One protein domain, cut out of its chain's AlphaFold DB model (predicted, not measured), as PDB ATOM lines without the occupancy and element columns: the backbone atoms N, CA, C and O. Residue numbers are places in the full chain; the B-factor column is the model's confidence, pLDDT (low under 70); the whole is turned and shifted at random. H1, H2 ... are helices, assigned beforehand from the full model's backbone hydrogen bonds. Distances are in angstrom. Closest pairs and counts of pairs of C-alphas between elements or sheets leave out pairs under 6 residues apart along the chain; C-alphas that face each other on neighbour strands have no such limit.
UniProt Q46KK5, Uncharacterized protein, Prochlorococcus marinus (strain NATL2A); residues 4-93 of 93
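AT A GLANCE: This is residues 4 to 93 of the 93 residues of an uncharacterized protein of Prochlorococcus marinus (strain NATL2A) (UniProt Q46KK5). Five helices pack into a rounded body with H4 at its core: the long H2 runs past one side of H4, and the short H3 packs on H4 from the side away from H2. H5 folds back along H4 as a helical hairpin and also packs on H2, while H1 packs on H3; the loop of residues 77 to 82 sticks out. The printed part has 90 residues, with the named helices H1, H2, H3, H4 and H5 in that order along the chain and no named strand, and its class is all helix. The whole is compact, with a radius of gyration of the C-alphas of 12.4 A and spans of 34 by 30 by 21 A.

IN THESE COORDINATES: Find C-alpha 4 at (152.313, 224.293, 196.497); from there H1, residues 4 to 11, runs 10.3 A. Next look at C-alpha 18 at (146.269, 212.950, 207.638), where H2 begins; its residues 18 to 37 run 29.2 A, and it is the longest helix. H3 is residues 49 to 55, 9.8 A, and H4 is residues 63 to 74, 16.3 A. H5, residues 84 to 92, runs 12.6 A to C-alpha 92 at (140.133, 238.930, 200.492).

HOW THE PARTS SIT: Start at the hub, H4, which touches H2, H3 and H5. H4 touches H5, and the two form a helical hairpin: look at the C-alphas of Ala 68 and Gly 85, their closest, 5.0 A apart; the helices run opposite ways at a shallow tilt of 21 degrees. H4 touches H2 with C-alphas 64 and 28 closest, 6.9 A apart; they run opposite ways at a tilt of 38 degrees, only just steep. With residues 66 to 70 alone H4 touches H3; the C-alphas of Cys 66 and Ala 55 are closest, 5.3 A apart, and the helices run the same way at a shallow tilt of 33 degrees, only just short of steep. With residues 32 to 36 alone H2 touches H5, closest at the C-alphas of Leu 32 and Ala 91, 6.5 A apart, at a shallow tilt of 18 degrees, the same way. H1 touches H3 at 72 degrees, only just about perpendicular, with the C-alphas of Ala 11 and Val 54 closest, 6.0 A apart. H1 is close to H4 but not clearly touching, and H1 and H2 are near each other. H3 and H5 are apart. In H1, H2, H3, H4 and H5 every O i to N i+4 pair is within hydrogen-bond range.

THE WHOLE: The two C-alphas farthest apart, those of Gly 13 and Phe 37, are 34.8 A apart. The printed part has no cut; the link from H2 to H3, 11 residues, is long. Look at the B-factor column for the model's confidence: residues 39 to 44 are under 70, and the mean pLDDT of the printed part is 89.4.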
ATOM      1  N   GLN A   4     152.503 224.367 197.947       94.06
ATOM      2  CA  GLN A   4     152.313 224.293 196.497       94.06
ATOM      3  C   GLN A   4     152.813 222.946 195.955       94.06
ATOM      4  O   GLN A   4     152.112 222.321 195.171       94.06
ATOM      5  N   ILE A   5     153.950 222.437 196.452       93.69
ATOM      6  CA  ILE A   5     154.478 221.115 196.064       93.69
ATOM      7  C   ILE A   5     153.507 219.991 196.446       93.69
ATOM      8  O   ILE A   5     153.262 219.100 195.641       93.69
ATOM      9  N   LEU A   6     152.909 220.043 197.640       93.81
ATOM     10  CA  LEU A   6     151.908 219.043 198.028       93.81
ATOM     11  C   LEU A   6     150.665 219.090 197.140       93.81
ATOM     12  O   LEU A   6     150.102 218.052 196.800       93.81
ATOM     13  N   LEU A   7     150.228 220.290 196.761       94.44
ATOM     14  CA  LEU A   7     149.094 220.462 195.859       94.44
ATOM     15  C   LEU A   7     149.413 219.946 194.446       94.44
ATOM     16  O   LEU A   7     148.529 219.386 193.803       94.44
ATOM     17  N   GLU A   8     150.656 220.086 193.985       95.75
ATOM     18  CA  GLU A   8     151.151 219.508 192.726       95.75
ATOM     19  C   GLU A   8     151.169 217.969 192.764       95.75
ATOM     20  O   GLU A   8     150.667 217.321 191.839       95.75
ATOM     21  N   SER A   9     151.662 217.366 193.852       94.44
ATOM     22  CA  SER A   9     151.591 215.911 194.074       94.44
ATOM     23  C   SER A   9     150.144 215.415 194.090       94.44
ATOM     24  O   SER A   9     149.800 214.460 193.390       94.44
ATOM     25  N   TYR A  10     149.256 216.115 194.806       94.06
ATOM     26  CA  TYR A  10     147.828 215.801 194.823       94.06
ATOM     27  C   TYR A  10     147.199 215.888 193.428       94.06
ATOM     28  O   TYR A  10     146.452 214.999 193.015       94.06
ATOM     29  N   ALA A  11     147.536 216.927 192.660       94.25
ATOM     30  CA  ALA A  11     147.067 217.080 191.288       94.25
ATOM     31  C   ALA A  11     147.611 216.004 190.336       94.25
ATOM     32  O   ALA A  11     146.961 215.685 189.341       94.25
ATOM     33  N   SER A  12     148.758 215.409 190.667       95.00
ATOM     34  CA  SER A  12     149.352 214.272 189.957       95.00
ATOM     35  C   SER A  12     148.729 212.922 190.343       95.00
ATOM     36  O   SER A  12     149.069 211.898 189.752       95.00
ATOM     37  N   GLY A  13     147.781 212.910 191.289       93.25
ATOM     38  CA  GLY A  13     147.026 211.728 191.708       93.25
ATOM     39  C   GLY A  13     147.483 211.108 193.029       93.25
ATOM     40  O   GLY A  13     146.965 210.055 193.407       93.25
ATOM     41  N   GLU A  14     148.421 211.730 193.744       94.44
ATOM     42  CA  GLU A  14     148.829 211.268 195.072       94.44
ATOM     43  C   GLU A  14     147.763 211.608 196.125       94.44
ATOM     44  O   GLU A  14     147.133 212.665 196.095       94.44
ATOM     45  N   ALA A  15     147.538 210.703 197.076       92.56
ATOM     46  CA  ALA A  15     146.616 210.957 198.178       92.56
ATOM     47  C   ALA A  15     147.295 211.805 199.262       92.56
ATOM     48  O   ALA A  15     148.431 211.533 199.633       92.56
ATOM     49  N   ILE A  16     146.568 212.775 199.820       93.19
ATOM     50  CA  ILE A  16     147.051 213.574 200.954       93.19
ATOM     51  C   ILE A  16     146.833 212.777 202.244       93.19
ATOM     52  O   ILE A  16     145.706 212.392 202.571       93.19
ATOM     53  N   SER A  17     147.906 212.531 202.988       94.50
ATOM     54  CA  SER A  17     147.855 211.878 204.295       94.50
ATOM     55  C   SER A  17     147.221 212.774 205.368       94.50
ATOM     56  O   SER A  17     147.075 213.986 205.212       94.50
ATOM     57  N   LYS A  18     146.849 212.189 206.513       93.62
ATOM     58  CA  LYS A  18     146.269 212.950 207.638       93.62
ATOM     59  C   LYS A  18     147.238 213.981 208.228       93.62
ATOM     60  O   LYS A  18     146.805 215.063 208.629       93.62
ATOM     61  N   ASP A  19     148.526 213.655 208.264       94.19
ATOM     62  CA  ASP A  19     149.553 214.558 208.783       94.19
ATOM     63  C   ASP A  19     149.760 215.730 207.818       94.19
ATOM     64  O   ASP A  19     149.776 216.886 208.239       94.19
ATOM     65  N   GLU A  20     149.796 215.459 206.510       95.00
ATOM     66  CA  GLU A  20     149.842 216.502 205.480       95.00
ATOM     67  C   GLU A  20     148.594 217.384 205.504       95.00
ATOM     68  O   GLU A  20     148.722 218.602 205.422       95.00
ATOM     69  N   LEU A  21     147.397 216.817 205.695       94.69
ATOM     70  CA  LEU A  21     146.175 217.608 205.870       94.69
ATOM     71  C   LEU A  21     146.285 218.566 207.058       94.69
ATOM     72  O   LEU A  21     145.934 219.734 206.929       94.69
ATOM     73  N   SER A  22     146.812 218.098 208.189       93.94
ATOM     74  CA  SER A  22     146.992 218.931 209.385       93.94
ATOM     75  C   SER A  22     147.987 220.072 209.138       93.94
ATOM     76  O   SER A  22     147.770 221.201 209.577       93.94
ATOM     77  N   LEU A  23     149.058 219.806 208.385       94.88
ATOM     78  CA  LEU A  23     150.035 220.823 207.984       94.88
ATOM     79  C   LEU A  23     149.438 221.843 207.004       94.88
ATOM     80  O   LEU A  23     149.696 223.039 207.131       94.88
ATOM     81  N   LEU A  24     148.623 221.386 206.052       95.25
ATOM     82  CA  LEU A  24     147.911 222.246 205.106       95.25
ATOM     83  C   LEU A  24     146.872 223.135 205.806       95.25
ATOM     84  O   LEU A  24     146.701 224.287 205.411       95.25
ATOM     85  N   GLU A  25     146.204 222.640 206.852       94.88
ATOM     86  CA  GLU A  25     145.306 223.456 207.679       94.88
ATOM     87  C   GLU A  25     146.058 224.570 208.412       94.88
ATOM     88  O   GLU A  25     145.648 225.728 208.339       94.88
ATOM     89  N   LEU A  26     147.190 224.244 209.043       94.56
ATOM     90  CA  LEU A  26     148.030 225.232 209.724       94.56
ATOM     91  C   LEU A  26     148.544 226.308 208.753       94.56
ATOM     92  O   LEU A  26     148.562 227.495 209.077       94.56
ATOM     93  N   GLU A  27     148.955 225.892 207.555       93.62
ATOM     94  CA  GLU A  27     149.419 226.797 206.504       93.62
ATOM     95  C   GLU A  27     148.296 227.729 206.026       93.62
ATOM     96  O   GLU A  27     148.517 228.936 205.902       93.62
ATOM     97  N   LEU A  28     147.082 227.207 205.814       93.56
ATOM     98  CA  LEU A  28     145.927 228.026 205.449       93.56
ATOM     99  C   LEU A  28     145.631 229.079 206.524       93.56
ATOM    100  O   LEU A  28     145.463 230.252 206.193       93.56
ATOM    101  N   ASP A  29     145.585 228.678 207.795       92.75
ATOM    102  CA  ASP A  29     145.329 229.603 208.902       92.75
ATOM    103  C   ASP A  29     146.428 230.675 208.996       92.75
ATOM    104  O   ASP A  29     146.123 231.862 209.122       92.75
ATOM    105  N   SER A  30     147.699 230.294 208.828       90.94
ATOM    106  CA  SER A  30     148.821 231.240 208.791       90.94
ATOM    107  C   SER A  30     148.689 232.261 207.654       90.94
ATOM    108  O   SER A  30     148.958 233.450 207.852       90.94
ATOM    109  N   GLN A  31     148.260 231.837 206.461       89.62
ATOM    110  CA  GLN A  31     148.050 232.752 205.336       89.62
ATOM    111  C   GLN A  31     146.844 233.665 205.559       89.62
ATOM    112  O   GLN A  31     146.921 234.855 205.260       89.62
ATOM    113  N   LEU A  32     145.754 233.155 206.139       89.94
ATOM    114  CA  LEU A  32     144.591 233.971 206.492       89.94
ATOM    115  C   LEU A  32     144.952 235.066 207.507       89.94
ATOM    116  O   LEU A  32     144.563 236.218 207.319       89.94
ATOM    117  N   GLU A  33     145.727 234.744 208.546       88.50
ATOM    118  CA  GLU A  33     146.233 235.750 209.490       88.50
ATOM    119  C   GLU A  33     147.177 236.755 208.815       88.50
ATOM    120  O   GLU A  33     147.091 237.960 209.063       88.50
ATOM    121  N   SER A  34     148.021 236.290 207.890       85.69
ATOM    122  CA  SER A  34     148.910 237.170 207.122       85.69
ATOM    123  C   SER A  34     148.124 238.166 206.263       85.69
ATOM    124  O   SER A  34     148.443 239.354 206.269       85.69
ATOM    125  N   ILE A  35     147.054 237.721 205.592       84.88
ATOM    126  CA  ILE A  35     146.170 238.580 204.783       84.88
ATOM    127  C   ILE A  35     145.493 239.650 205.647       84.88
ATOM    128  O   ILE A  35     145.401 240.805 205.224       84.88
ATOM    129  N   LYS A  36     145.050 239.297 206.863       80.25
ATOM    130  CA  LYS A  36     144.441 240.257 207.801       80.25
ATOM    131  C   LYS A  36     145.400 241.386 208.171       80.25
ATOM    132  O   LYS A  36     144.966 242.526 208.314       80.25
ATOM    133  N   PHE A  37     146.685 241.074 208.340       77.81
ATOM    134  CA  PHE A  37     147.697 242.060 208.714       77.81
ATOM    135  C   PHE A  37     148.227 242.850 207.509       77.81
ATOM    136  O   PHE A  37     148.506 244.043 207.618       77.81
ATOM    137  N   SER A  38     148.358 242.205 206.347       71.44
ATOM    138  CA  SER A  38     148.851 242.827 205.122       71.44
ATOM    139  C   SER A  38     148.264 242.162 203.878       71.44
ATOM    140  O   SER A  38     148.637 241.051 203.501       71.44
ATOM    141  N   ARG A  39     147.400 242.894 203.163       65.50
ATOM    142  CA  ARG A  39     146.787 242.430 201.904       65.50
ATOM    143  C   ARG A  39     147.787 242.272 200.746       65.50
ATOM    144  O   ARG A  39     147.417 241.765 199.692       65.50
ATOM    145  N   THR A  40     149.030 242.737 200.896       57.53
ATOM    146  CA  THR A  40     150.006 242.841 199.798       57.53
ATOM    147  C   THR A  40     151.063 241.738 199.778       57.53
ATOM    148  O   THR A  40     151.815 241.655 198.808       57.53
ATOM    149  N   GLN A  41     151.141 240.867 200.787       53.19
ATOM    150  CA  GLN A  41     152.149 239.805 200.798       53.19
ATOM    151  C   GLN A  41     151.642 238.518 200.150       53.19
ATOM    152  O   GLN A  41     150.989 237.730 200.820       53.19
ATOM    153  N   GLY A  42     151.972 238.296 198.871       55.16
ATOM    154  CA  GLY A  42     152.114 236.971 198.229       55.16
ATOM    155  C   GLY A  42     150.894 236.035 198.151       55.16
ATOM    156  O   GLY A  42     150.892 235.112 197.346       55.16
ATOM    157  N   CYS A  43     149.828 236.274 198.915       60.31
ATOM    158  CA  CYS A  43     148.676 235.383 199.072       60.31
ATOM    159  C   CYS A  43     147.706 235.424 197.880       60.31
ATOM    160  O   CYS A  43     146.738 234.667 197.817       60.31
ATOM    161  N   THR A  44     147.949 236.326 196.931       68.00
ATOM    162  CA  THR A  44     147.147 236.513 195.718       68.00
ATOM    163  C   THR A  44     147.800 235.907 194.481       68.00
ATOM    164  O   THR A  44     147.257 236.050 193.383       68.00
ATOM    165  N   GLU A  45     148.934 235.213 194.634       86.62
ATOM    166  CA  GLU A  45     149.548 234.499 193.520       86.62
ATOM    167  C   GLU A  45     148.547 233.498 192.930       86.62
ATOM    168  O   GLU A  45     147.901 232.718 193.642       86.62
ATOM    169  N   LYS A  46     148.388 233.567 191.607       91.69
ATOM    170  CA  LYS A  46     147.461 232.716 190.869       91.69
ATOM    171  C   LYS A  46     148.007 231.299 190.796       91.69
ATOM    172  O   LYS A  46     149.172 231.099 190.463       91.69
ATOM    173  N   ALA A  47     147.140 230.330 191.053       93.56
ATOM    174  CA  ALA A  47     147.478 228.934 190.873       93.56
ATOM    175  C   ALA A  47     147.507 228.572 189.375       93.56
ATOM    176  O   ALA A  47     146.728 229.126 188.586       93.56
ATOM    177  N   PRO A  48     148.350 227.610 188.970       95.06
ATOM    178  CA  PRO A  48     148.287 227.009 187.648       95.06
ATOM    179  C   PRO A  48     146.903 226.426 187.328       95.06
ATOM    180  O   PRO A  48     146.134 226.028 188.211       95.06
ATOM    181  N   LYS A  49     146.592 226.329 186.033       96.50
ATOM    182  CA  LYS A  49     145.293 225.844 185.547       96.50
ATOM    183  C   LYS A  49     144.953 224.446 186.061       96.50
ATOM    184  O   LYS A  49     143.822 224.218 186.485       96.50
ATOM    185  N   HIS A  50     145.900 223.510 186.023       96.25
ATOM    186  CA  HIS A  50     145.654 222.125 186.438       96.25
ATOM    187  C   HIS A  50     145.331 222.023 187.933       96.25
ATOM    188  O   HIS A  50     144.437 221.266 188.304       96.25
ATOM    189  N   ILE A  51     145.952 222.861 188.770       97.00
ATOM    190  CA  ILE A  51     145.618 222.971 190.196       97.00
ATOM    191  C   ILE A  51     144.183 223.468 190.383       97.00
ATOM    192  O   ILE A  51     143.423 222.865 191.140       97.00
ATOM    193  N   CYS A  52     143.775 224.519 189.660       96.50
ATOM    194  CA  CYS A  52     142.403 225.036 189.728       96.50
ATOM    195  C   CYS A  52     141.369 223.963 189.340       96.50
ATOM    196  O   CYS A  52     140.330 223.838 189.991       96.50
ATOM    197  N   VAL A  53     141.670 223.163 188.310       96.31
ATOM    198  CA  VAL A  53     140.807 222.070 187.831       96.31
ATOM    199  C   VAL A  53     140.631 220.996 188.904       96.31
ATOM    200  O   VAL A  53     139.497 220.642 189.229       96.31
ATOM    201  N   VAL A  54     141.722 220.518 189.504       95.31
ATOM    202  CA  VAL A  54     141.677 219.503 190.573       95.31
ATOM    203  C   VAL A  54     140.974 220.051 191.823       95.31
ATOM    204  O   VAL A  54     140.114 219.397 192.425       95.31
ATOM    205  N   ALA A  55     141.234 221.313 192.164       94.62
ATOM    206  CA  ALA A  55     140.531 222.028 193.221       94.62
ATOM    207  C   ALA A  55     139.055 222.323 192.881       94.62
ATOM    208  O   ALA A  55     138.295 222.662 193.784       94.62
ATOM    209  N   GLN A  56     138.589 222.088 191.648       95.31
ATOM    210  CA  GLN A  56     137.244 222.429 191.145       95.31
ATOM    211  C   GLN A  56     136.845 223.879 191.462       95.31
ATOM    212  O   GLN A  56     135.742 224.155 191.928       95.31
ATOM    213  N   VAL A  57     137.766 224.807 191.216       94.44
ATOM    214  CA  VAL A  57     137.535 226.254 191.298       94.44
ATOM    215  C   VAL A  57     137.755 226.888 189.924       94.44
ATOM    216  O   VAL A  57     138.241 226.239 188.996       94.44
ATOM    217  N   CYS A  58     137.383 228.157 189.766       93.38
ATOM    218  CA  CYS A  58     137.558 228.854 188.493       93.38
ATOM    219  C   CYS A  58     139.048 229.012 188.145       93.38
ATOM    220  O   CYS A  58     139.873 229.282 189.019       93.38
ATOM    221  N   GLU A  59     139.393 228.891 186.863       93.94
ATOM    222  CA  GLU A  59     140.745 229.183 186.377       93.94
ATOM    223  C   GLU A  59     141.159 230.622 186.735       93.94
ATOM    224  O   GLU A  59     140.354 231.552 186.666       93.94
ATOM    225  N   GLY A  60     142.418 230.802 187.139       91.19
ATOM    226  CA  GLY A  60     142.930 232.093 187.600       91.19
ATOM    227  C   GLY A  60     142.631 232.410 189.069       91.19
ATOM    228  O   GLY A  60     142.946 233.519 189.507       91.19
ATOM    229  N   SER A  61     142.068 231.455 189.818       92.75
ATOM    230  CA  SER A  61     141.977 231.512 191.282       92.75
ATOM    231  C   SER A  61     143.365 231.543 191.929       92.75
ATOM    232  O   SER A  61     144.345 231.049 191.371       92.75
ATOM    233  N   SER A  62     143.456 232.116 193.130       92.56
ATOM    234  CA  SER A  62     144.698 232.130 193.904       92.56
ATOM    235  C   SER A  62     145.045 230.750 194.466       92.56
ATOM    236  O   SER A  62     144.171 229.896 194.654       92.56
ATOM    237  N   TRP A  63     146.320 230.549 194.799       93.62
ATOM    238  CA  TRP A  63     146.783 229.345 195.491       93.62
ATOM    239  C   TRP A  63     146.029 229.084 196.796       93.62
ATOM    240  O   TRP A  63     145.588 227.959 197.021       93.62
ATOM    241  N   ILE A  64     145.795 230.118 197.610       93.25
ATOM    242  CA  ILE A  64     145.047 229.986 198.869       93.25
ATOM    243  C   ILE A  64     143.594 229.532 198.640       93.25
ATOM    244  O   ILE A  64     143.056 228.742 199.415       93.25
ATOM    245  N   THR A  65     142.970 229.950 197.532       94.12
ATOM    246  CA  THR A  65     141.623 229.493 197.152       94.12
ATOM    247  C   THR A  65     141.632 228.009 196.786       94.12
ATOM    248  O   THR A  65     140.759 227.252 197.218       94.12
ATOM    249  N   CYS A  66     142.638 227.572 196.023       95.38
ATOM    250  CA  CYS A  66     142.792 226.167 195.649       95.38
ATOM    251  C   CYS A  66     143.072 225.289 196.877       95.38
ATOM    252  O   CYS A  66     142.426 224.256 197.042       95.38
ATOM    253  N   LEU A  67     143.962 225.740 197.767       95.44
ATOM    254  CA  LEU A  67     144.271 225.096 199.045       95.44
ATOM    255  C   LEU A  67     143.010 224.889 199.888       95.44
ATOM    256  O   LEU A  67     142.724 223.771 200.315       95.44
ATOM    257  N   ALA A  68     142.226 225.948 200.085       95.56
ATOM    258  CA  ALA A  68     141.003 225.882 200.873       95.56
ATOM    259  C   ALA A  68     139.972 224.908 200.280       95.56
ATOM    260  O   ALA A  68     139.378 224.123 201.019       95.56
ATOM    261  N   SER A  69     139.800 224.913 198.954       95.62
ATOM    262  CA  SER A  69     138.883 223.996 198.268       95.62
ATOM    263  C   SER A  69     139.331 222.534 198.377       95.62
ATOM    264  O   SER A  69     138.520 221.653 198.653       95.62
ATOM    265  N   ILE A  70     140.631 222.258 198.220       95.19
ATOM    266  CA  ILE A  70     141.186 220.905 198.388       95.19
ATOM    267  C   ILE A  70     140.993 220.422 199.829       95.19
ATOM    268  O   ILE A  70     140.553 219.293 200.036       95.19
ATOM    269  N   LEU A  71     141.236 221.273 200.829       95.38
ATOM    270  CA  LEU A  71     140.994 220.933 202.233       95.38
ATOM    271  C   LEU A  71     139.515 220.656 202.527       95.38
ATOM    272  O   LEU A  71     139.209 219.717 203.255       95.38
ATOM    273  N   ASP A  72     138.592 221.432 201.957       94.25
ATOM    274  CA  ASP A  72     137.153 221.203 202.137       94.25
ATOM    275  C   ASP A  72     136.683 219.873 201.519       94.25
ATOM    276  O   ASP A  72     135.743 219.266 202.032       94.25
ATOM    277  N   LYS A  73     137.358 219.381 200.471       91.31
ATOM    278  CA  LYS A  73     137.091 218.060 199.876       91.31
ATOM    279  C   LYS A  73     137.719 216.918 200.661       91.31
ATOM    280  O   LYS A  73     137.064 215.909 200.905       91.31
ATOM    281  N   SER A  74     138.991 217.067 201.022       91.56
ATOM    282  CA  SER A  74     139.776 216.011 201.663       91.56
ATOM    283  C   SER A  74     139.465 215.873 203.154       91.56
ATOM    284  O   SER A  74     139.598 214.786 203.709       91.56
ATOM    285  N   ASN A  75     139.021 216.954 203.800       90.69
ATOM    286  CA  ASN A  75     138.607 216.977 205.200       90.69
ATOM    287  C   ASN A  75     137.326 217.823 205.392       90.69
ATOM    288  O   ASN A  75     137.391 218.970 205.872       90.69
ATOM    289  N   PRO A  76     136.152 217.280 205.004       88.06
ATOM    290  CA  PRO A  76     134.882 217.986 205.101       88.06
ATOM    291  C   PRO A  76     134.564 218.389 206.542       88.06
ATOM    292  O   PRO A  76     134.660 217.591 207.475       88.06
ATOM    293  N   LEU A  77     134.158 219.643 206.730       87.44
ATOM    294  CA  LEU A  77     133.748 220.134 208.040       87.44
ATOM    295  C   LEU A  77     132.363 219.598 208.423       87.44
ATOM    296  O   LEU A  77     131.511 219.337 207.575       87.44
ATOM    297  N   SER A  78     132.116 219.504 209.729       86.69
ATOM    298  CA  SER A  78     130.784 219.221 210.266       86.69
ATOM    299  C   SER A  78     129.764 220.270 209.812       86.69
ATOM    300  O   SER A  78     130.093 221.456 209.699       86.69
ATOM    301  N   LEU A  79     128.509 219.846 209.647       82.69
ATOM    302  CA  LEU A  79     127.400 220.718 209.265       82.69
ATOM    303  C   LEU A  79     127.332 221.968 210.166       82.69
ATOM    304  O   LEU A  79     127.499 221.877 211.381       82.69
ATOM    305  N   GLY A  80     127.110 223.139 209.564       81.69
ATOM    306  CA  GLY A  80     127.028 224.422 210.274       81.69
ATOM    307  C   GLY A  80     128.359 225.161 210.461       81.69
ATOM    308  O   GLY A  80     128.348 226.316 210.882       81.69
ATOM    309  N   LYS A  81     129.505 224.559 210.115       88.44
ATOM    310  CA  LYS A  81     130.784 225.283 210.063       88.44
ATOM    311  C   LYS A  81     130.970 225.971 208.712       88.44
ATOM    312  O   LYS A  81     130.669 225.406 207.665       88.44
ATOM    313  N   LYS A  82     131.510 227.192 208.743       87.31
ATOM    314  CA  LYS A  82     131.881 227.939 207.537       87.31
ATOM    315  C   LYS A  82     133.003 227.207 206.794       87.31
ATOM    316  O   LYS A  82     134.009 226.863 207.418       87.31
ATOM    317  N   SER A  83     132.823 226.989 205.490       91.75
ATOM    318  CA  SER A  83     133.829 226.352 204.637       91.75
ATOM    319  C   SER A  83     135.122 227.164 204.611       91.75
ATOM    320  O   SER A  83     135.108 228.390 204.782       91.75
ATOM    321  N   ARG A  84     136.252 226.491 204.393       93.75
ATOM    322  CA  ARG A  84     137.554 227.156 204.287       93.75
ATOM    323  C   ARG A  84     137.561 228.112 203.100       93.75
ATOM    324  O   ARG A  84     138.019 229.240 203.246       93.75
ATOM    325  N   GLY A  85     136.952 227.724 201.976       89.50
ATOM    326  CA  GLY A  85     136.800 228.609 200.816       89.50
ATOM    327  C   GLY A  85     136.054 229.907 201.148       89.50
ATOM    328  O   GLY A  85     136.472 230.988 200.740       89.50
ATOM    329  N   ALA A  86     135.000 229.838 201.965       89.19
ATOM    330  CA  ALA A  86     134.268 231.033 202.376       89.19
ATOM    331  C   ALA A  86     135.072 231.918 203.345       89.19
ATOM    332  O   ALA A  86     134.918 233.134 203.316       89.19
ATOM    333  N   LYS A  87     135.946 231.343 204.186       91.62
ATOM    334  CA  LYS A  87     136.885 232.127 205.013       91.62
ATOM    335  C   LYS A  87     137.916 232.871 204.159       91.62
ATOM    336  O   LYS A  87     138.255 234.004 204.478       91.62
ATOM    337  N   VAL A  88     138.398 232.249 203.081       89.88
ATOM    338  CA  VAL A  88     139.318 232.895 202.132       89.88
ATOM    339  C   VAL A  88     138.647 234.084 201.453       89.88
ATOM    340  O   VAL A  88     139.238 235.156 201.401       89.88
ATOM    341  N   ILE A  89     137.405 233.930 200.988       87.25
ATOM    342  CA  ILE A  89     136.657 235.032 200.367       87.25
ATOM    343  C   ILE A  89     136.488 236.200 201.346       87.25
ATOM    344  O   ILE A  89     136.782 237.332 200.979       87.25
ATOM    345  N   ASP A  90     136.081 235.929 202.591       88.12
ATOM    346  CA  ASP A  90     135.972 236.962 203.630       88.12
ATOM    347  C   ASP A  90     137.289 237.708 203.865       88.12
ATOM    348  O   ASP A  90     137.274 238.912 204.090       88.12
ATOM    349  N   ALA A  91     138.421 237.000 203.853       85.62
ATOM    350  CA  ALA A  91     139.727 237.605 204.094       85.62
ATOM    351  C   ALA A  91     140.202 238.482 202.922       85.62
ATOM    352  O   ALA A  91     141.001 239.394 203.124       85.62
ATOM    353  N   LEU A  92     139.735 238.205 201.701       79.75
ATOM    354  CA  LEU A  92     140.133 238.930 200.492       79.75
ATOM    355  C   LEU A  92     139.290 240.190 200.214       79.75
ATOM    356  O   LEU A  92     139.730 241.035 199.430       79.75
ATOM    357  N   LEU A  93     138.114 240.326 200.838       77.38
ATOM    358  CA  LEU A  93     137.224 241.495 200.733       77.38
ATOM    359  C   LEU A  93     137.603 242.578 201.762       77.38
ATOM    360  O   LEU A  93     137.786 243.752 201.359       77.38
TER     361      LEU A  93